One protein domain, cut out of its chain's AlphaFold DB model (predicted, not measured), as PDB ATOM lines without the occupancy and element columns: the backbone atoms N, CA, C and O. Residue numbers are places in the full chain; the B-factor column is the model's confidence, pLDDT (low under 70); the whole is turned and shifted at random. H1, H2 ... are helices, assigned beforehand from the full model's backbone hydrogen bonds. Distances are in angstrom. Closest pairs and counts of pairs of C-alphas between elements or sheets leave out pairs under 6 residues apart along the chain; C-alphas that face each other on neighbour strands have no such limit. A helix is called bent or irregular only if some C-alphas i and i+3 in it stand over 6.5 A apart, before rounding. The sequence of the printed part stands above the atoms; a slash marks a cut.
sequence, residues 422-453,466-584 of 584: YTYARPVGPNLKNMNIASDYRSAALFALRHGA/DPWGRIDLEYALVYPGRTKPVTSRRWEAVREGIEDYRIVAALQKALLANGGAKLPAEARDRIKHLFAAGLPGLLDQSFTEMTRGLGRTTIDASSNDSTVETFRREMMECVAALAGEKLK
ATOM      1  N   TYR A 422       1.273  -6.072   1.498       91.56
ATOM      2  CA  TYR A 422       0.327  -6.811   0.652       91.56
ATOM      3  C   TYR A 422      -1.121  -6.718   1.142       91.56
ATOM      4  O   TYR A 422      -1.786  -7.704   1.472       91.56
ATOM      5  N   THR A 423      -1.638  -5.491   1.203       90.88
ATOM      6  CA  THR A 423      -2.961  -5.206   1.773       90.88
ATOM      7  C   THR A 423      -4.109  -5.660   0.879       90.88
ATOM      8  O   THR A 423      -5.247  -5.660   1.344       90.88
ATOM      9  N   TYR A 424      -3.856  -6.090  -0.361       93.44
ATOM     10  CA  TYR A 424      -4.838  -6.796  -1.191       93.44
ATOM     11  C   TYR A 424      -5.020  -8.273  -0.801       93.44
ATOM     12  O   TYR A 424      -6.051  -8.864  -1.128       93.44
ATOM     13  N   ALA A 425      -4.088  -8.872  -0.052       92.25
ATOM     14  CA  ALA A 425      -4.241 -10.236   0.442       92.25
ATOM     15  C   ALA A 425      -5.371 -10.339   1.484       92.25
ATOM     16  O   ALA A 425      -5.672  -9.398   2.231       92.25
ATOM     17  N   ARG A 426      -6.033 -11.499   1.540       91.19
ATOM     18  CA  ARG A 426      -7.087 -11.805   2.518       91.19
ATOM     19  C   ARG A 426      -6.871 -13.218   3.079       91.19
ATOM     20  O   ARG A 426      -7.107 -14.169   2.337       91.19
ATOM     21  N   PRO A 427      -6.475 -13.368   4.360       90.88
ATOM     22  CA  PRO A 427      -6.137 -12.306   5.321       90.88
ATOM     23  C   PRO A 427      -4.939 -11.454   4.868       90.88
ATOM     24  O   PRO A 427      -4.090 -11.928   4.114       90.88
ATOM     25  N   VAL A 428      -4.904 -10.194   5.324       91.56
ATOM     26  CA  VAL A 428      -3.822  -9.241   5.008       91.56
ATOM     27  C   VAL A 428      -2.486  -9.800   5.484       91.56
ATOM     28  O   VAL A 428      -2.393 -10.296   6.608       91.56
ATOM     29  N   GLY A 429      -1.472  -9.701   4.627       90.31
ATOM     30  CA  GLY A 429      -0.126 -10.183   4.896       90.31
ATOM     31  C   GLY A 429       0.404 -11.100   3.788       90.31
ATOM     32  O   GLY A 429      -0.099 -11.079   2.665       90.31
ATOM     33  N   PRO A 430       1.416 -11.923   4.095       91.62
ATOM     34  CA  PRO A 430       2.254 -12.613   3.114       91.62
ATOM     35  C   PRO A 430       1.638 -13.898   2.525       91.62
ATOM     36  O   PRO A 430       2.334 -14.894   2.345       91.62
ATOM     37  N   ASN A 431       0.338 -13.881   2.215       92.81
ATOM     38  CA  ASN A 431      -0.418 -14.985   1.601       92.81
ATOM     39  C   ASN A 431      -0.659 -14.677   0.116       92.81
ATOM     40  O   ASN A 431      -1.764 -14.310  -0.295       92.81
ATOM     41  N   LEU A 432       0.421 -14.691  -0.660       93.88
ATOM     42  CA  LEU A 432       0.509 -13.970  -1.924       93.88
ATOM     43  C   LEU A 432       0.106 -14.794  -3.145       93.88
ATOM     44  O   LEU A 432      -0.367 -14.218  -4.122       93.88
ATOM     45  N   LYS A 433       0.255 -16.124  -3.111       93.50
ATOM     46  CA  LYS A 433       0.010 -16.970  -4.294       93.50
ATOM     47  C   LYS A 433      -1.442 -16.876  -4.763       93.50
ATOM     48  O   LYS A 433      -1.705 -16.754  -5.950       93.50
ATOM     49  N   ASN A 434      -2.373 -16.836  -3.810       88.06
ATOM     50  CA  ASN A 434      -3.808 -16.709  -4.051       88.06
ATOM     51  C   ASN A 434      -4.323 -15.282  -3.800       88.06
ATOM     52  O   ASN A 434      -5.458 -15.122  -3.371       88.06
ATOM     53  N   MET A 435      -3.546 -14.218  -3.994       91.56
ATOM     54  CA  MET A 435      -4.120 -12.868  -3.904       91.56
ATOM     55  C   MET A 435      -4.819 -12.446  -5.208       91.56
ATOM     56  O   MET A 435      -4.774 -13.155  -6.210       91.56
ATOM     57  N   ASN A 436      -5.448 -11.268  -5.222       94.94
ATOM     58  CA  ASN A 436      -5.923 -10.665  -6.466       94.94
ATOM     59  C   ASN A 436      -4.730 -10.132  -7.290       94.94
ATOM     60  O   ASN A 436      -4.265  -9.013  -7.068       94.94
ATOM     61  N   ILE A 437      -4.232 -10.949  -8.226       96.44
ATOM     62  CA  ILE A 437      -3.062 -10.630  -9.066       96.44
ATOM     63  C   ILE A 437      -3.298  -9.374  -9.916       96.44
ATOM     64  O   ILE A 437      -2.381  -8.565 -10.085       96.44
ATOM     65  N   ALA A 438      -4.528  -9.181 -10.406       96.56
ATOM     66  CA  ALA A 438      -4.895  -8.027 -11.220       96.56
ATOM     67  C   ALA A 438      -4.695  -6.697 -10.464       96.56
ATOM     68  O   ALA A 438      -4.131  -5.748 -11.011       96.56
ATOM     69  N   SER A 439      -5.105  -6.640  -9.193       95.12
ATOM     70  CA  SER A 439      -4.966  -5.448  -8.348       95.12
ATOM     71  C   SER A 439      -3.532  -5.203  -7.893       95.12
ATOM     72  O   SER A 439      -3.055  -4.072  -7.971       95.12
ATOM     73  N   ASP A 440      -2.863  -6.235  -7.373       94.88
ATOM     74  CA  ASP A 440      -1.619  -6.033  -6.623       94.88
ATOM     75  C   ASP A 440      -0.364  -6.053  -7.498       94.88
ATOM     76  O   ASP A 440       0.565  -5.306  -7.216       94.88
ATOM     77  N   TYR A 441      -0.349  -6.858  -8.567       97.38
ATOM     78  CA  TYR A 441       0.815  -7.001  -9.449       97.38
ATOM     79  C   TYR A 441       0.580  -6.337 -10.807       97.38
ATOM     80  O   TYR A 441       1.311  -5.416 -11.181       97.38
ATOM     81  N   ARG A 442      -0.481  -6.740 -11.522       97.69
ATOM     82  CA  ARG A 442      -0.744  -6.308 -12.911       97.69
ATOM     83  C   ARG A 442      -0.972  -4.803 -13.052       97.69
ATOM     84  O   ARG A 442      -0.638  -4.217 -14.082       97.69
ATOM     85  N   SER A 443      -1.545  -4.188 -12.020       97.56
ATOM     86  CA  SER A 443      -1.909  -2.768 -12.002       97.56
ATOM     87  C   SER A 443      -0.912  -1.880 -11.248       97.56
ATOM     88  O   SER A 443      -1.039  -0.656 -11.284       97.56
ATOM     89  N   ALA A 444       0.094  -2.452 -10.578       98.06
ATOM     90  CA  ALA A 444       0.965  -1.713  -9.661       98.06
ATOM     91  C   ALA A 444       1.771  -0.600 -10.338       98.06
ATOM     92  O   ALA A 444       1.863   0.512  -9.817       98.06
ATOM     93  N   ALA A 445       2.333  -0.866 -11.519       98.62
ATOM     94  CA  ALA A 445       3.096   0.145 -12.245       98.62
ATOM     95  C   ALA A 445       2.183   1.295 -12.713       98.62
ATOM     96  O   ALA A 445       2.521   2.465 -12.547       98.62
ATOM     97  N   LEU A 446       0.975   0.991 -13.196       98.75
ATOM     98  CA  LEU A 446      -0.027   2.002 -13.551       98.75
ATOM     99  C   LEU A 446      -0.504   2.809 -12.334       98.75
ATOM    100  O   LEU A 446      -0.719   4.019 -12.441       98.75
ATOM    101  N   PHE A 447      -0.608   2.172 -11.166       98.56
ATOM    102  CA  PHE A 447      -0.867   2.850  -9.899       98.56
ATOM    103  C   PHE A 447       0.266   3.816  -9.531       98.56
ATOM    104  O   PHE A 447       0.006   4.973  -9.194       98.56
ATOM    105  N   ALA A 448       1.524   3.394  -9.681       98.38
ATOM    106  CA  ALA A 448       2.679   4.268  -9.496       98.38
ATOM    107  C   ALA A 448       2.629   5.482 -10.443       98.38
ATOM    108  O   ALA A 448       2.733   6.619  -9.976       98.38
ATOM    109  N   LEU A 449       2.348   5.266 -11.736       98.19
ATOM    110  CA  LEU A 449       2.189   6.339 -12.728       98.19
ATOM    111  C   LEU A 449       1.113   7.341 -12.315       98.19
ATOM    112  O   LEU A 449       1.343   8.552 -12.325       98.19
ATOM    113  N   ARG A 450      -0.066   6.835 -11.934       97.50
ATOM    114  CA  ARG A 450      -1.218   7.645 -11.516       97.50
ATOM    115  C   ARG A 450      -0.869   8.607 -10.382       97.50
ATOM    116  O   ARG A 450      -1.424   9.705 -10.319       97.50
ATOM    117  N   HIS A 451       0.049   8.206  -9.511       97.19
ATOM    118  CA  HIS A 451       0.450   8.962  -8.332       97.19
ATOM    119  C   HIS A 451       1.832   9.625  -8.449       97.19
ATOM    120  O   HIS A 451       2.350  10.143  -7.458       97.19
ATOM    121  N   GLY A 452       2.389   9.690  -9.664       95.44
ATOM    122  CA  GLY A 452       3.612  10.432  -9.973       95.44
ATOM    123  C   GLY A 452       4.909   9.736  -9.558       95.44
ATOM    124  O   GLY A 452       5.944  10.395  -9.488       95.44
ATOM    125  N   ALA A 453       4.861   8.436  -9.274       97.88
ATOM    126  CA  ALA A 453       6.042   7.621  -9.032       97.88
ATOM    127  C   ALA A 453       6.574   7.022 -10.343       97.88
ATOM    128  O   ALA A 453       5.817   6.714 -11.263       97.88
ATOM    129  N   ASP A 466      11.386 -22.889   0.305       95.75
ATOM    130  CA  ASP A 466      10.996 -23.409  -1.012       95.75
ATOM    131  C   ASP A 466       9.499 -23.157  -1.324       95.75
ATOM    132  O   ASP A 466       8.628 -23.769  -0.690       95.75
ATOM    133  N   PRO A 467       9.168 -22.298  -2.314       96.31
ATOM    134  CA  PRO A 467       7.795 -21.928  -2.627       96.31
ATOM    135  C   PRO A 467       6.998 -23.041  -3.318       96.31
ATOM    136  O   PRO A 467       5.778 -22.900  -3.424       96.31
ATOM    137  N   TRP A 468       7.618 -24.152  -3.741       97.25
ATOM    138  CA  TRP A 468       6.874 -25.335  -4.201       97.25
ATOM    139  C   TRP A 468       6.029 -25.958  -3.082       97.25
ATOM    140  O   TRP A 468       4.994 -26.572  -3.349       97.25
ATOM    141  N   GLY A 469       6.461 -25.800  -1.827       95.12
ATOM    142  CA  GLY A 469       5.751 -26.273  -0.645       95.12
ATOM    143  C   GLY A 469       4.758 -25.262  -0.068       95.12
ATOM    144  O   GLY A 469       4.637 -24.115  -0.510       95.12
ATOM    145  N   ARG A 470       4.049 -25.701   0.979       94.88
ATOM    146  CA  ARG A 470       3.296 -24.805   1.863       94.88
ATOM    147  C   ARG A 470       4.281 -24.115   2.801       94.88
ATOM    148  O   ARG A 470       4.991 -24.793   3.540       94.88
ATOM    149  N   ILE A 471       4.296 -22.789   2.767       94.44
ATOM    150  CA  ILE A 471       5.215 -21.947   3.539       94.44
ATOM    151  C   ILE A 471       4.433 -20.823   4.215       94.44
ATOM    152  O   ILE A 471       3.345 -20.478   3.760       94.44
ATOM    153  N   ASP A 472       4.982 -20.259   5.289       90.88
ATOM    154  CA  ASP A 472       4.296 -19.216   6.064       90.88
ATOM    155  C   ASP A 472       4.304 -17.852   5.360       90.88
ATOM    156  O   ASP A 472       3.346 -17.092   5.474       90.88
ATOM    157  N   LEU A 473       5.388 -17.539   4.640       93.44
ATOM    158  CA  LEU A 473       5.613 -16.243   3.998       93.44
ATOM    159  C   LEU A 473       5.833 -16.437   2.494       93.44
ATOM    160  O   LEU A 473       6.898 -16.880   2.071       93.44
ATOM    161  N   GLU A 474       4.846 -16.090   1.674       94.94
ATOM    162  CA  GLU A 474       4.852 -16.346   0.227       94.94
ATOM    163  C   GLU A 474       5.462 -15.199  -0.597       94.94
ATOM    164  O   GLU A 474       4.974 -14.881  -1.678       94.94
ATOM    165  N   TYR A 475       6.523 -14.564  -0.093       95.44
ATOM    166  CA  TYR A 475       7.118 -13.368  -0.704       95.44
ATOM    167  C   TYR A 475       7.781 -13.603  -2.064       95.44
ATOM    168  O   TYR A 475       7.745 -12.709  -2.905       95.44
ATOM    169  N   ALA A 476       8.391 -14.774  -2.278       95.69
ATOM    170  CA  ALA A 476       9.127 -15.071  -3.503       95.69
ATOM    171  C   ALA A 476       8.215 -14.983  -4.739       95.69
ATOM    172  O   ALA A 476       7.150 -15.612  -4.799       95.69
ATOM    173  N   LEU A 477       8.640 -14.204  -5.732       97.25
ATOM    174  CA  LEU A 477       7.948 -14.040  -7.011       97.25
ATOM    175  C   LEU A 477       8.221 -15.193  -7.972       97.25
ATOM    176  O   LEU A 477       7.388 -15.465  -8.827       97.25
ATOM    177  N   VAL A 478       9.344 -15.893  -7.827       97.88
ATOM    178  CA  VAL A 478       9.710 -17.024  -8.691       97.88
ATOM    179  C   VAL A 478       9.920 -18.306  -7.896       97.88
ATOM    180  O   VAL A 478      10.111 -18.295  -6.679       97.88
ATOM    181  N   TYR A 479       9.901 -19.430  -8.606       98.00
ATOM    182  CA  TYR A 479      10.135 -20.757  -8.051       98.00
ATOM    183  C   TYR A 479      11.548 -21.241  -8.397       98.00
ATOM    184  O   TYR A 479      12.039 -20.974  -9.497       98.00
ATOM    185  N   PRO A 480      12.227 -21.991  -7.512       96.31
ATOM    186  CA  PRO A 480      13.498 -22.607  -7.860       96.31
ATOM    187  C   PRO A 480      13.274 -23.677  -8.937       96.31
ATOM    188  O   PRO A 480      12.460 -24.586  -8.769       96.31
ATOM    189  N   GLY A 481      13.998 -23.586 -10.052       94.62
ATOM    190  CA  GLY A 481      14.027 -24.625 -11.081       94.62
ATOM    191  C   GLY A 481      15.320 -25.441 -11.047       94.62
ATOM    192  O   GLY A 481      16.201 -25.235 -10.217       94.62
ATOM    193  N   ARG A 482      15.445 -26.397 -11.975       92.50
ATOM    194  CA  ARG A 482      16.628 -27.275 -12.058       92.50
ATOM    195  C   ARG A 482      17.901 -26.547 -12.497       92.50
ATOM    196  O   ARG A 482      18.987 -26.934 -12.084       92.50
ATOM    197  N   THR A 483      17.762 -25.560 -13.376       90.56
ATOM    198  CA  THR A 483      18.888 -24.853 -14.018       90.56
ATOM    199  C   THR A 483      18.705 -23.339 -14.055       90.56
ATOM    200  O   THR A 483      19.689 -22.610 -14.068       90.56
ATOM    201  N   LYS A 484      17.454 -22.878 -14.068       93.88
ATOM    202  CA  LYS A 484      17.031 -21.477 -14.065       93.88
ATOM    203  C   LYS A 484      15.781 -21.333 -13.187       93.88
ATOM    204  O   LYS A 484      15.127 -22.356 -12.947       93.88
ATOM    205  N   PRO A 485      15.452 -20.129 -12.695       96.75
ATOM    206  CA  PRO A 485      14.180 -19.891 -12.020       96.75
ATOM    207  C   PRO A 485      12.998 -20.264 -12.923       96.75
ATOM    208  O   PRO A 485      13.072 -20.198 -14.149       96.75
ATOM    209  N   VAL A 486      11.911 -20.697 -12.294       98.12
ATOM    210  CA  VAL A 486      10.613 -20.907 -12.930       98.12
ATOM    211  C   VAL A 486       9.767 -19.667 -12.655       98.12
ATOM    212  O   VAL A 486       9.529 -19.339 -11.489       98.12
ATOM    213  N   THR A 487       9.335 -18.989 -13.723       97.81
ATOM    214  CA  THR A 487       8.462 -17.808 -13.626       97.81
ATOM    215  C   THR A 487       7.126 -18.166 -12.967       97.81
ATOM    216  O   THR A 487       6.739 -19.340 -12.862       97.81
ATOM    217  N   SER A 488       6.426 -17.147 -12.486       98.31
ATOM    218  CA  SER A 488       5.090 -17.276 -11.921       98.31
ATOM    219  C   SER A 488       4.136 -16.315 -12.600       98.31
ATOM    220  O   SER A 488       4.542 -15.277 -13.116       98.31
ATOM    221  N   ARG A 489       2.842 -16.600 -12.514       97.94
ATOM    222  CA  ARG A 489       1.805 -15.698 -13.007       97.94
ATOM    223  C   ARG A 489       1.874 -14.316 -12.349       97.94
ATOM    224  O   ARG A 489       1.612 -13.315 -13.010       97.94
ATOM    225  N   ARG A 490       2.261 -14.239 -11.069       97.75
ATOM    226  CA  ARG A 490       2.522 -12.957 -10.387       97.75
ATOM    227  C   ARG A 490       3.674 -12.194 -11.037       97.75
ATOM    228  O   ARG A 490       3.584 -10.980 -11.183       97.75
ATOM    229  N   TRP A 491       4.737 -12.888 -11.435       98.31
ATOM    230  CA  TRP A 491       5.901 -12.269 -12.065       98.31
ATOM    231  C   TRP A 491       5.619 -11.803 -13.497       98.31
ATOM    232  O   TRP A 491       5.929 -10.661 -13.837       98.31
ATOM    233  N   GLU A 492       4.895 -12.613 -14.273       98.56
ATOM    234  CA  GLU A 492       4.361 -12.229 -15.585       98.56
ATOM    235  C   GLU A 492       3.474 -10.977 -15.491       98.56
ATOM    236  O   GLU A 492       3.626 -10.038 -16.271       98.56
ATOM    237  N   ALA A 493       2.606 -10.910 -14.472       98.38
ATOM    238  CA  ALA A 493       1.756  -9.749 -14.224       98.38
ATOM    239  C   ALA A 493       2.564  -8.473 -13.936       98.38
ATOM    240  O   ALA A 493       2.172  -7.389 -14.372       98.38
ATOM    241  N   VAL A 494       3.693  -8.580 -13.222       98.62
ATOM    242  CA  VAL A 494       4.595  -7.439 -12.994       98.62
ATOM    243  C   VAL A 494       5.193  -6.954 -14.313       98.62
ATOM    244  O   VAL A 494       5.151  -5.750 -14.572       98.62
ATOM    245  N   ARG A 495       5.710  -7.860 -15.153       98.44
ATOM    246  CA  ARG A 495       6.294  -7.507 -16.458       98.44
ATOM    247  C   ARG A 495       5.285  -6.780 -17.343       98.44
ATOM    248  O   ARG A 495       5.555  -5.660 -17.773       98.44
ATOM    249  N   GLU A 496       4.104  -7.360 -17.525       97.94
ATOM    250  CA  GLU A 496       3.049  -6.751 -18.337       97.94
ATOM    251  C   GLU A 496       2.582  -5.396 -17.783       97.94
ATOM    252  O   GLU A 496       2.357  -4.443 -18.530       97.94
ATOM    253  N   GLY A 497       2.468  -5.268 -16.457       98.38
ATOM    254  CA  GLY A 497       2.137  -3.990 -15.827       98.38
ATOM    255  C   GLY A 497       3.162  -2.895 -16.147       98.38
ATOM    256  O   GLY A 497       2.792  -1.737 -16.358       98.38
ATOM    257  N   ILE A 498       4.448  -3.248 -16.216       98.69
ATOM    258  CA  ILE A 498       5.539  -2.329 -16.574       98.69
ATOM    259  C   ILE A 498       5.498  -1.961 -18.059       98.69
ATOM    260  O   ILE A 498       5.746  -0.806 -18.411       98.69
ATOM    261  N   GLU A 499       5.182  -2.905 -18.938       98.56
ATOM    262  CA  GLU A 499       5.011  -2.637 -20.369       98.56
ATOM    263  C   GLU A 499       3.851  -1.661 -20.600       98.56
ATOM    264  O   GLU A 499       4.036  -0.619 -21.238       98.56
ATOM    265  N   ASP A 500       2.713  -1.883 -19.939       98.62
ATOM    266  CA  ASP A 500       1.591  -0.945 -19.935       98.62
ATOM    267  C   ASP A 500       1.976   0.427 -19.373       98.62
ATOM    268  O   ASP A 500       1.646   1.452 -19.977       98.62
ATOM    269  N   TYR A 501       2.727   0.488 -18.264       98.75
ATOM    270  CA  TYR A 501       3.273   1.756 -17.765       98.75
ATOM    271  C   TYR A 501       4.051   2.479 -18.859       98.75
ATOM    272  O   TYR A 501       3.849   3.674 -19.076       98.75
ATOM    273  N   ARG A 502       4.940   1.776 -19.568       98.62
ATOM    274  CA  ARG A 502       5.802   2.390 -20.582       98.62
ATOM    275  C   ARG A 502       5.000   2.868 -21.789       98.62
ATOM    276  O   ARG A 502       5.371   3.876 -22.398       98.62
ATOM    277  N   ILE A 503       3.893   2.209 -22.117       98.75
ATOM    278  CA  ILE A 503       2.954   2.668 -23.145       98.75
ATOM    279  C   ILE A 503       2.241   3.939 -22.684       98.75
ATOM    280  O   ILE A 503       2.294   4.961 -23.375       98.75
ATOM    281  N   VAL A 504       1.640   3.922 -21.490       98.62
ATOM    282  CA  VAL A 504       0.937   5.083 -20.924       98.62
ATOM    283  C   VAL A 504       1.881   6.274 -20.748       98.62
ATOM    284  O   VAL A 504       1.515   7.397 -21.089       98.62
ATOM    285  N   ALA A 505       3.116   6.057 -20.294       98.38
ATOM    286  CA  ALA A 505       4.126   7.101 -20.144       98.38
ATOM    287  C   ALA A 505       4.509   7.731 -21.496       98.38
ATOM    288  O   ALA A 505       4.616   8.957 -21.605       98.38
ATOM    289  N   ALA A 506       4.653   6.929 -22.556       98.06
ATOM    290  CA  ALA A 506       4.893   7.441 -23.904       98.06
ATOM    291  C   ALA A 506       3.695   8.252 -24.439       98.06
ATOM    292  O   ALA A 506       3.891   9.336 -25.001       98.06
ATOM    293  N   LEU A 507       2.459   7.798 -24.198       97.81
ATOM    294  CA  LEU A 507       1.240   8.554 -24.520       97.81
ATOM    295  C   LEU A 507       1.159   9.873 -23.731       97.81
ATOM    296  O   LEU A 507       0.840  10.920 -24.301       97.81
ATOM    297  N   GLN A 508       1.506   9.856 -22.441       97.25
ATOM    298  CA  GLN A 508       1.560  11.051 -21.598       97.25
ATOM    299  C   GLN A 508       2.569  12.061 -22.145       97.25
ATOM    300  O   GLN A 508       2.252  13.240 -22.310       97.25
ATOM    301  N   LYS A 509       3.776  11.599 -22.485       95.62
ATOM    302  CA  LYS A 509       4.832  12.430 -23.073       95.62
ATOM    303  C   LYS A 509       4.380  13.062 -24.389       95.62
ATOM    304  O   LYS A 509       4.620  14.250 -24.603       95.62
ATOM    305  N   ALA A 510       3.689  12.303 -25.241       94.38
ATOM    306  CA  ALA A 510       3.120  12.814 -26.485       94.38
ATOM    307  C   ALA A 510       2.057  13.901 -26.235       94.38
ATOM    308  O   ALA A 510       2.058  14.927 -26.917       94.38
ATOM    309  N   LEU A 511       1.187  13.715 -25.236       94.69
ATOM    310  CA  LEU A 511       0.172  14.702 -24.852       94.69
ATOM    311  C   LEU A 511       0.784  15.977 -24.253       94.69
ATOM    312  O   LEU A 511       0.304  17.077 -24.522       94.69
ATOM    313  N   LEU A 512       1.841  15.858 -23.448       92.94
ATOM    314  CA  LEU A 512       2.512  17.006 -22.835       92.94
ATOM    315  C   LEU A 512       3.355  17.791 -23.852       92.94
ATOM    316  O   LEU A 512       3.448  19.019 -23.769       92.94
ATOM    317  N   ALA A 513       3.927  17.118 -24.854       89.62
ATOM    318  CA  ALA A 513       4.713  17.756 -25.903       89.62
ATOM    319  C   ALA A 513       3.870  18.775 -26.698       89.62
ATOM    320  O   ALA A 513       2.958  18.424 -27.448       89.62
ATOM    321  N   ASN A 514       4.197  20.067 -26.560       76.94
ATOM    322  CA  ASN A 514       3.442  21.188 -27.143       76.94
ATOM    323  C   ASN A 514       1.937  21.165 -26.787       76.94
ATOM    324  O   ASN A 514       1.104  21.532 -27.619       76.94
ATOM    325  N   GLY A 515       1.573  20.673 -25.595       72.75
ATOM    326  CA  GLY A 515       0.175  20.543 -25.159       72.75
ATOM    327  C   GLY A 515      -0.682  19.652 -26.068       72.75
ATOM    328  O   GLY A 515      -1.893  19.853 -26.177       72.75
ATOM    329  N   GLY A 516      -0.049  18.731 -26.802       77.06
ATOM    330  CA  GLY A 516      -0.714  17.838 -27.739       77.06
ATOM    331  C   GLY A 516      -1.213  18.546 -29.000       77.06
ATOM    332  O   GLY A 516      -2.009  17.980 -29.743       77.06
ATOM    333  N   ALA A 517      -0.776  19.783 -29.272       79.38
ATOM    334  CA  ALA A 517      -1.230  20.563 -30.427       79.38
ATOM    335  C   ALA A 517      -0.898  19.905 -31.778       79.38
ATOM    336  O   ALA A 517      -1.571  20.166 -32.770       79.38
ATOM    337  N   LYS A 518       0.134  19.053 -31.808       86.56
ATOM    338  CA  LYS A 518       0.557  18.300 -32.998       86.56
ATOM    339  C   LYS A 518      -0.108  16.924 -33.121       86.56
ATOM    340  O   LYS A 518       0.113  16.251 -34.122       86.56
ATOM    341  N   LEU A 519      -0.876  16.499 -32.118       91.25
ATOM    342  CA  LEU A 519      -1.583  15.223 -32.155       91.25
ATOM    343  C   LEU A 519      -2.868  15.351 -32.984       91.25
ATOM    344  O   LEU A 519      -3.522  16.401 -32.926       91.25
ATOM    345  N   PRO A 520      -3.286  14.289 -33.696       93.12
ATOM    346  CA  PRO A 520      -4.642  14.195 -34.222       93.12
ATOM    347  C   PRO A 520      -5.670  14.461 -33.114       93.12
ATOM    348  O   PRO A 520      -5.482  14.028 -31.975       93.12
ATOM    349  N   ALA A 521      -6.757  15.173 -33.432       93.25
ATOM    350  CA  ALA A 521      -7.758  15.564 -32.435       93.25
ATOM    351  C   ALA A 521      -8.341  14.347 -31.696       93.25
ATOM    352  O   ALA A 521      -8.390  14.354 -30.470       93.25
ATOM    353  N   GLU A 522      -8.670  13.283 -32.436       94.50
ATOM    354  CA  GLU A 522      -9.146  12.022 -31.865       94.50
ATOM    355  C   GLU A 522      -8.133  11.415 -30.885       94.50
ATOM    356  O   GLU A 522      -8.489  11.118 -29.748       94.50
ATOM    357  N   ALA A 523      -6.862  11.285 -31.285       95.88
ATOM    358  CA  ALA A 523      -5.812  10.744 -30.421       95.88
ATOM    359  C   ALA A 523      -5.657  11.576 -29.141       95.88
ATOM    360  O   ALA A 523      -5.606  11.036 -28.040       95.88
ATOM    361  N   ARG A 524      -5.639  12.907 -29.268       96.25
ATOM    362  CA  ARG A 524      -5.537  13.816 -28.122       96.25
ATOM    363  C   ARG A 524      -6.697  13.643 -27.144       96.25
ATOM    364  O   ARG A 524      -6.465  13.644 -25.937       96.25
ATOM    365  N   ASP A 525      -7.922  13.535 -27.644       96.50
ATOM    366  CA  ASP A 525      -9.116  13.448 -26.803       96.50
ATOM    367  C   ASP A 525      -9.229  12.069 -26.136       96.50
ATOM    368  O   ASP A 525      -9.520  12.000 -24.941       96.50
ATOM    369  N   ARG A 526      -8.872  10.990 -26.849       97.75
ATOM    370  CA  ARG A 526      -8.754   9.636 -26.284       97.75
ATOM    371  C   ARG A 526      -7.699   9.558 -25.189       97.75
ATOM    372  O   ARG A 526      -8.002   9.103 -24.095       97.75
ATOM    373  N   ILE A 527      -6.494  10.082 -25.427       97.88
ATOM    374  CA  ILE A 527      -5.426  10.073 -24.414       97.88
ATOM    375  C   ILE A 527      -5.857  10.880 -23.178       97.88
ATOM    376  O   ILE A 527      -5.645  10.444 -22.050       97.88
ATOM    377  N   LYS A 528      -6.516  12.036 -23.353       97.56
ATOM    378  CA  LYS A 528      -7.079  12.793 -22.220       97.56
ATOM    379  C   LYS A 528      -8.120  11.984 -21.445       97.56
ATOM    380  O   LYS A 528      -8.100  12.027 -20.217       97.56
ATOM    381  N   HIS A 529      -9.007  11.271 -22.137       98.50
ATOM    382  CA  HIS A 529     -10.001  10.404 -21.510       98.50
ATOM    383  C   HIS A 529      -9.349   9.245 -20.745       98.50
ATOM    384  O   HIS A 529      -9.699   9.028 -19.587       98.50
ATOM    385  N   LEU A 530      -8.336   8.596 -21.324       98.62
ATOM    386  CA  LEU A 530      -7.573   7.528 -20.673       98.62
ATOM    387  C   LEU A 530      -7.031   7.986 -19.313       98.62
ATOM    388  O   LEU A 530      -7.190   7.289 -18.318       98.62
ATOM    389  N   PHE A 531      -6.458   9.192 -19.222       98.31
ATOM    390  CA  PHE A 531      -5.961   9.727 -17.946       98.31
ATOM    391  C   PHE A 531      -7.062  10.215 -16.996       98.31
ATOM    392  O   PHE A 531      -6.914  10.110 -15.777       98.31
ATOM    393  N   ALA A 532      -8.144  10.786 -17.530       98.12
ATOM    394  CA  ALA A 532      -9.206  11.395 -16.732       98.12
ATOM    395  C   ALA A 532     -10.253  10.394 -16.222       98.12
ATOM    396  O   ALA A 532     -10.889  10.671 -15.206       98.12
ATOM    397  N   ALA A 533     -10.439   9.266 -16.911       98.25
ATOM    398  CA  ALA A 533     -11.492   8.291 -16.643       98.25
ATOM    399  C   ALA A 533     -10.991   6.839 -16.683       98.25
ATOM    400  O   ALA A 533     -11.215   6.125 -15.710       98.25
ATOM    401  N   GLY A 534     -10.278   6.420 -17.736       98.31
ATOM    402  CA  GLY A 534      -9.841   5.023 -17.897       98.31
ATOM    403  C   GLY A 534      -8.927   4.538 -16.765       98.31
ATOM    404  O   GLY A 534      -9.246   3.590 -16.051       98.31
ATOM    405  N   LEU A 535      -7.819   5.246 -16.536       98.31
ATOM    406  CA  LEU A 535      -6.838   4.939 -15.493       98.31
ATOM    407  C   LEU A 535      -7.429   5.019 -14.066       98.31
ATOM    408  O   LEU A 535      -7.224   4.077 -13.303       98.31
ATOM    409  N   PRO A 536      -8.186   6.070 -13.671       98.12
ATOM    410  CA  PRO A 536      -8.958   6.037 -12.424       98.12
ATOM    411  C   PRO A 536      -9.926   4.852 -12.330       98.12
ATOM    412  O   PRO A 536     -10.039   4.250 -11.267       98.12
ATOM    413  N   GLY A 537     -10.630   4.532 -13.420       97.12
ATOM    414  CA  GLY A 537     -11.638   3.474 -13.464       97.12
ATOM    415  C   GLY A 537     -11.061   2.083 -13.228       97.12
ATOM    416  O   GLY A 537     -11.713   1.266 -12.587       97.12
ATOM    417  N   LEU A 538      -9.826   1.839 -13.678       97.88
ATOM    418  CA  LEU A 538      -9.093   0.607 -13.390       97.88
ATOM    419  C   LEU A 538      -8.656   0.512 -11.915       97.88
ATOM    420  O   LEU A 538      -8.653  -0.574 -11.345       97.88
ATOM    421  N   LEU A 539      -8.249   1.631 -11.306       97.94
ATOM    422  CA  LEU A 539      -7.428   1.613 -10.087       97.94
ATOM    423  C   LEU A 539      -8.160   2.035  -8.806       97.94
ATOM    424  O   LEU A 539      -7.956   1.448  -7.744       97.94
ATOM    425  N   ASP A 540      -8.975   3.088  -8.861       97.50
ATOM    426  CA  ASP A 540      -9.412   3.791  -7.648       97.50
ATOM    427  C   ASP A 540     -10.445   2.999  -6.841       97.50
ATOM    428  O   ASP A 540     -10.484   3.094  -5.608       97.50
ATOM    429  N   GLN A 541     -11.303   2.234  -7.525       97.19
ATOM    430  CA  GLN A 541     -12.357   1.468  -6.869       97.19
ATOM    431  C   GLN A 541     -11.762   0.347  -6.013       97.19
ATOM    432  O   GLN A 541     -11.985   0.341  -4.802       97.19
ATOM    433  N   SER A 542     -10.975  -0.554  -6.607       96.12
ATOM    434  CA  SER A 542     -10.361  -1.676  -5.885       96.12
ATOM    435  C   SER A 542      -9.435  -1.186  -4.767       96.12
ATOM    436  O   SER A 542      -9.462  -1.734  -3.664       96.12
ATOM    437  N   PHE A 543      -8.717  -0.078  -4.981       97.06
ATOM    438  CA  PHE A 543      -7.913   0.565  -3.942       97.06
ATOM    439  C   PHE A 543      -8.765   1.082  -2.772       97.06
ATOM    440  O   PHE A 543      -8.436   0.866  -1.600       97.06
ATOM    441  N   THR A 544      -9.901   1.724  -3.054       97.25
ATOM    442  CA  THR A 544     -10.839   2.191  -2.017       97.25
ATOM    443  C   THR A 544     -11.450   1.024  -1.237       97.25
ATOM    444  O   THR A 544     -11.620   1.092  -0.019       97.25
ATOM    445  N   GLU A 545     -11.796  -0.062  -1.921       96.75
ATOM    446  CA  GLU A 545     -12.349  -1.266  -1.299       96.75
ATOM    447  C   GLU A 545     -11.310  -1.963  -0.414       96.75
ATOM    448  O   GLU A 545     -11.604  -2.335   0.727       96.75
ATOM    449  N   MET A 546     -10.073  -2.068  -0.900       95.75
ATOM    450  CA  MET A 546      -8.948  -2.614  -0.153       95.75
ATOM    451  C   MET A 546      -8.667  -1.801   1.114       95.75
ATOM    452  O   MET A 546      -8.603  -2.386   2.195       95.75
ATOM    453  N   THR A 547      -8.571  -0.471   1.006       94.81
ATOM    454  CA  THR A 547      -8.259   0.422   2.141       94.81
ATOM    455  C   THR A 547      -9.367   0.460   3.191       94.81
ATOM    456  O   THR A 547      -9.098   0.668   4.372       94.81
ATOM    457  N   ARG A 548     -10.618   0.193   2.797       95.25
ATOM    458  CA  ARG A 548     -11.749  -0.004   3.721       95.25
ATOM    459  C   ARG A 548     -11.777  -1.385   4.378       95.25
ATOM    460  O   ARG A 548     -12.661  -1.642   5.193       95.25
ATOM    461  N   GLY A 549     -10.857  -2.279   4.017       94.06
ATOM    462  CA  GLY A 549     -10.816  -3.642   4.533       94.06
ATOM    463  C   GLY A 549     -11.954  -4.519   4.013       94.06
ATOM    464  O   GLY A 549     -12.338  -5.471   4.690       94.06
ATOM    465  N   LEU A 550     -12.513  -4.222   2.831       95.25
ATOM    466  CA  LEU A 550     -13.578  -5.050   2.263       95.25
ATOM    467  C   LEU A 550     -13.075  -6.463   1.948       95.25
ATOM    468  O   LEU A 550     -11.874  -6.708   1.781       95.25
ATOM    469  N   GLY A 551     -14.017  -7.405   1.911       92.06
ATOM    470  CA  GLY A 551     -13.738  -8.814   1.671       92.06
ATOM    471  C   GLY A 551     -13.219  -9.085   0.260       92.06
ATOM    472  O   GLY A 551     -13.463  -8.325  -0.677       92.06
ATOM    473  N   ARG A 552     -12.541 -10.225   0.112       91.00
ATOM    474  CA  ARG A 552     -11.914 -10.670  -1.140       91.00
ATOM    475  C   ARG A 552     -12.873 -10.650  -2.333       91.00
ATOM    476  O   ARG A 552     -12.525 -10.136  -3.382       91.00
ATOM    477  N   THR A 553     -14.101 -11.129  -2.147       93.38
ATOM    478  CA  THR A 553     -15.116 -11.191  -3.212       93.38
ATOM    479  C   THR A 553     -15.499  -9.824  -3.776       93.38
ATOM    480  O   THR A 553     -15.888  -9.743  -4.934       93.38
ATOM    481  N   THR A 554     -15.411  -8.758  -2.976       95.69
ATOM    482  CA  THR A 554     -15.700  -7.395  -3.443       95.69
ATOM    483  C   THR A 554     -14.570  -6.881  -4.330       95.69
ATOM    484  O   THR A 554     -14.834  -6.440  -5.441       95.69
ATOM    485  N   ILE A 555     -13.323  -7.056  -3.883       95.19
ATOM    486  CA  ILE A 555     -12.121  -6.674  -4.639       95.19
ATOM    487  C   ILE A 555     -12.037  -7.465  -5.952       95.19
ATOM    488  O   ILE A 555     -11.786  -6.894  -7.004       95.19
ATOM    489  N   ASP A 556     -12.319  -8.769  -5.918       95.00
ATOM    490  CA  ASP A 556     -12.343  -9.617  -7.117       95.00
ATOM    491  C   ASP A 556     -13.409  -9.173  -8.132       95.00
ATOM    492  O   ASP A 556     -13.226  -9.305  -9.342       95.00
ATOM    493  N   ALA A 557     -14.529  -8.618  -7.664       95.19
ATOM    494  CA  ALA A 557     -15.574  -8.115  -8.546       95.19
ATOM    495  C   ALA A 557     -15.187  -6.792  -9.230       95.19
ATOM    496  O   ALA A 557     -15.611  -6.556 -10.362       95.19
ATOM    497  N   SER A 558     -14.401  -5.941  -8.565       95.56
ATOM    498  CA  SER A 558     -13.975  -4.635  -9.085       95.56
ATOM    499  C   SER A 558     -12.632  -4.664  -9.819       95.56
ATOM    500  O   SER A 558     -12.363  -3.764 -10.608       95.56
ATOM    501  N   SER A 559     -11.808  -5.688  -9.589       96.12
ATOM    502  CA  SER A 559     -10.506  -5.882 -10.227       96.12
ATOM    503  C   SER A 559     -10.336  -7.331 -10.670       96.12
ATOM    504  O   SER A 559     -10.038  -8.220  -9.872       96.12
ATOM    505  N   ASN A 560     -10.496  -7.552 -11.966       96.62
ATOM    506  CA  ASN A 560     -10.425  -8.854 -12.626       96.62
ATOM    507  C   ASN A 560      -9.984  -8.704 -14.090       96.62
ATOM    508  O   ASN A 560      -9.815  -7.590 -14.592       96.62
ATOM    509  N   ASP A 561      -9.841  -9.831 -14.785       96.19
ATOM    510  CA  ASP A 561      -9.465  -9.899 -16.199       96.19
ATOM    511  C   ASP A 561     -10.272  -8.940 -17.090       96.19
ATOM    512  O   ASP A 561      -9.687  -8.158 -17.830       96.19
ATOM    513  N   SER A 562     -11.599  -8.883 -16.934       96.56
ATOM    514  CA  SER A 562     -12.466  -8.018 -17.753       96.56
ATOM    515  C   SER A 562     -12.167  -6.524 -17.576       96.56
ATOM    516  O   SER A 562     -12.181  -5.747 -18.541       96.56
ATOM    517  N   THR A 563     -11.865  -6.098 -16.345       97.25
ATOM    518  CA  THR A 563     -11.477  -4.706 -16.073       97.25
ATOM    519  C   THR A 563     -10.105  -4.366 -16.655       97.25
ATOM    520  O   THR A 563      -9.955  -3.298 -17.255       97.25
ATOM    521  N   VAL A 564      -9.141  -5.293 -16.572       97.88
ATOM    522  CA  VAL A 564      -7.804  -5.137 -17.169       97.88
ATOM    523  C   VAL A 564      -7.906  -5.076 -18.694       97.88
ATOM    524  O   VAL A 564      -7.407  -4.132 -19.300       97.88
ATOM    525  N   GLU A 565      -8.627  -6.008 -19.319       96.88
ATOM    526  CA  GLU A 565      -8.858  -6.044 -20.768       96.88
ATOM    527  C   GLU A 565      -9.562  -4.784 -21.278       96.88
ATOM    528  O   GLU A 565      -9.244  -4.270 -22.352       96.88
ATOM    529  N   THR A 566     -10.523  -4.260 -20.515       97.81
ATOM    530  CA  THR A 566     -11.232  -3.031 -20.883       97.81
ATOM    531  C   THR A 566     -10.296  -1.830 -20.911       97.81
ATOM    532  O   THR A 566     -10.314  -1.082 -21.890       97.81
ATOM    533  N   PHE A 567      -9.445  -1.675 -19.893       98.50
ATOM    534  CA  PHE A 567      -8.427  -0.628 -19.880       98.50
ATOM    535  C   PHE A 567      -7.393  -0.826 -20.997       98.50
ATOM    536  O   PHE A 567      -7.087   0.112 -21.732       98.50
ATOM    537  N   ARG A 568      -6.892  -2.054 -21.172       97.94
ATOM    538  CA  ARG A 568      -5.899  -2.396 -22.197       97.94
ATOM    539  C   ARG A 568      -6.418  -2.091 -23.603       97.94
ATOM    540  O   ARG A 568      -5.704  -1.480 -24.395       97.94
ATOM    541  N   ARG A 569      -7.682  -2.412 -23.893       98.06
ATOM    542  CA  ARG A 569      -8.350  -2.044 -25.152       98.06
ATOM    543  C   ARG A 569      -8.409  -0.529 -25.345       98.06
ATOM    544  O   ARG A 569      -8.018  -0.050 -26.404       98.06
ATOM    545  N   GLU A 570      -8.839   0.233 -24.337       98.50
ATOM    546  CA  GLU A 570      -8.874   1.704 -24.410       98.50
ATOM    547  C   GLU A 570      -7.476   2.297 -24.664       98.50
ATOM    548  O   GLU A 570      -7.300   3.218 -25.469       98.50
ATOM    549  N   MET A 571      -6.452   1.738 -24.019       98.56
ATOM    550  CA  MET A 571      -5.068   2.140 -24.228       98.56
ATOM    551  C   MET A 571      -4.582   1.826 -25.650       98.56
ATOM    552  O   MET A 571      -3.961   2.681 -26.284       98.56
ATOM    553  N   MET A 572      -4.902   0.650 -26.193       98.50
ATOM    554  CA  MET A 572      -4.580   0.301 -27.582       98.50
ATOM    555  C   MET A 572      -5.348   1.154 -28.596       98.50
ATOM    556  O   MET A 572      -4.787   1.514 -29.629       98.50
ATOM    557  N   GLU A 573      -6.573   1.587 -28.292       98.25
ATOM    558  CA  GLU A 573      -7.291   2.577 -29.105       98.25
ATOM    559  C   GLU A 573      -6.569   3.934 -29.125       98.25
ATOM    560  O   GLU A 573      -6.533   4.599 -30.164       98.25
ATOM    561  N   CYS A 574      -5.951   4.345 -28.011       98.19
ATOM    562  CA  CYS A 574      -5.115   5.547 -27.969       98.19
ATOM    563  C   CYS A 574      -3.870   5.398 -28.852       98.19
ATOM    564  O   CYS A 574      -3.536   6.318 -29.604       98.19
ATOM    565  N   VAL A 575      -3.201   4.244 -28.784       97.94
ATOM    566  CA  VAL A 575      -2.028   3.939 -29.614       97.94
ATOM    567  C   VAL A 575      -2.399   3.913 -31.097       97.94
ATOM    568  O   VAL A 575      -1.736   4.570 -31.899       97.94
ATOM    569  N   ALA A 576      -3.482   3.230 -31.467       97.25
ATOM    570  CA  ALA A 576      -3.955   3.156 -32.847       97.25
ATOM    571  C   ALA A 576      -4.324   4.542 -33.397       97.25
ATOM    572  O   ALA A 576      -3.868   4.916 -34.477       97.25
ATOM    573  N   ALA A 577      -5.060   5.350 -32.624       96.25
ATOM    574  CA  ALA A 577      -5.415   6.714 -33.016       96.25
ATOM    575  C   ALA A 577      -4.179   7.609 -33.207       96.25
ATOM    576  O   ALA A 577      -4.160   8.459 -34.099       96.25
ATOM    577  N   LEU A 578      -3.139   7.423 -32.388       94.12
ATOM    578  CA  LEU A 578      -1.873   8.141 -32.530       94.12
ATOM    579  C   LEU A 578      -1.086   7.691 -33.770       94.12
ATOM    580  O   LEU A 578      -0.503   8.528 -34.459       94.12
ATOM    581  N   ALA A 579      -1.085   6.388 -34.053       92.69
ATOM    582  CA  ALA A 579      -0.433   5.783 -35.211       92.69
ATOM    583  C   ALA A 579      -1.176   6.032 -36.539       92.69
ATOM    584  O   ALA A 579      -0.591   5.857 -37.605       92.69
ATOM    585  N   GLY A 580      -2.447   6.446 -36.492       89.00
ATOM    586  CA  GLY A 580      -3.308   6.529 -37.674       89.00
ATOM    587  C   GLY A 580      -3.791   5.162 -38.171       89.00
ATOM    588  O   GLY A 580      -4.157   5.030 -39.338       89.00
ATOM    589  N   GLU A 581      -3.793   4.158 -37.294       88.56
ATOM    590  CA  GLU A 581      -4.220   2.784 -37.564       88.56
ATOM    591  C   GLU A 581      -5.653   2.537 -37.068       88.56
ATOM    592  O   GLU A 581      -6.184   3.269 -36.230       88.56
ATOM    593  N   LYS A 582      -6.290   1.474 -37.571       83.69
ATOM    594  CA  LYS A 582      -7.572   0.980 -37.045       83.69
ATOM    595  C   LYS A 582      -7.370  -0.366 -36.369       83.69
ATOM    596  O   LYS A 582      -6.741  -1.245 -36.955       83.69
ATOM    597  N   LEU A 583      -7.945  -0.527 -35.179       86.56
ATOM    598  CA  LEU A 583      -8.050  -1.835 -34.535       86.56
ATOM    599  C   LEU A 583      -8.964  -2.741 -35.366       86.56
ATOM    600  O   LEU A 583      -9.964  -2.260 -35.916       86.56
ATOM    601  N   LYS A 584      -8.593  -4.013 -35.491       75.81
ATOM    602  CA  LYS A 584      -9.341  -5.019 -36.254       75.81
ATOM    603  C   LYS A 584     -10.115  -5.976 -35.370       75.81
ATOM    604  O   LYS A 584      -9.595  -6.328 -34.291       75.81
TER     605      LYS A 584
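This is residues 422 to 453 and 466 to 584 of the 584 residues of the protein "DUF4091 domain-containing protein" of Verrucomicrobia bacterium (UniProt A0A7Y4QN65). Two long helices, H3 and H4, make a helical hairpin that spreads as a V from its turn at residues 517 to 520; H6 packs along H4 as the third helix of a loose up-and-down bundle, and short H2 sits between the spread H3 and H4. H1 lies across H3 near its first residues, H5 folds back on the last part of H4, and the unnamed stretch of residues 466 to 488 loops out beyond the beginning of H3. The printed part has 151 residues with six named helices, H1 to H6 in chain order, and no named strand: the class is all helix. It is only just compact, close to loose, with a radius of gyration of the C-alphas of 17.7 A and spans of 55 by 42 by 30 A.

H3, the longest helix by residues, holds residues 489 to 516 and runs 36.7 A, from C-alpha 489 at (1.805, -15.698, -13.007). H4, residues 521 to 547, runs 37.7 A. Both are irregular: C-alphas 511 and 514 are 7.6 A apart in H3, and C-alphas 538 and 541 are 7.3 A apart in H4, which has a kink of 36 degrees near residue 541. H6, residues 561 to 579, runs 26.2 A and ends with C-alpha 579 at (-0.433, 5.783, -35.211). The short helices are H1, residues 437 to 442, beginning with C-alpha 437 at (-3.062, -10.630, -9.066); H2, residues 444 to 450; and H5, residues 552 to 558.

H3, H4 and H6 form a bundle, up and down, each running against the one before it. H3 touches H4 with residues 507 to 516 alone, at a steep tilt of 42 degrees, the closest C-alphas being those of Gly 516 and Arg 524, 6.3 A apart. H4 touches H6 at a shallow tilt of 20 degrees, opposite ways; their closest C-alphas, of Ala 523 and Ala 577, are 4.8 A apart. H2 touches H3 at a shallow tilt of 17 degrees, with the C-alphas of Leu 446 and Tyr 501 closest at 5.4 A, and touches H4 with 4 pairs of C-alphas within 8 A, Phe 447 and Leu 539 closest at 6.7 A. H1 touches H3 about perpendicular, at 75 degrees, with the C-alphas of Arg 442 and Ala 493 closest at 4.5 A. H5 forms a hairpin with H4, the C-alphas of Ser 542 and Ile 555 closest at 5.4 A; H2 and H5 are apart. In H2, H5 and H6 every O i to N i+4 pair is within hydrogen-bond range; in H1 it is 1 of 2, in H3 21 of 24, in H4 19 of 23.

The C-alphas farthest apart, of Gly 469 and Ala 517, are 55.9 A apart. Residues 454 to 465 are not printed, and C-alphas 453 and 466 are 32.4 A apart across this cut. Of the links that are printed whole, none is long. The mean pLDDT of the printed part is 95.1, and no printed residue is under 70.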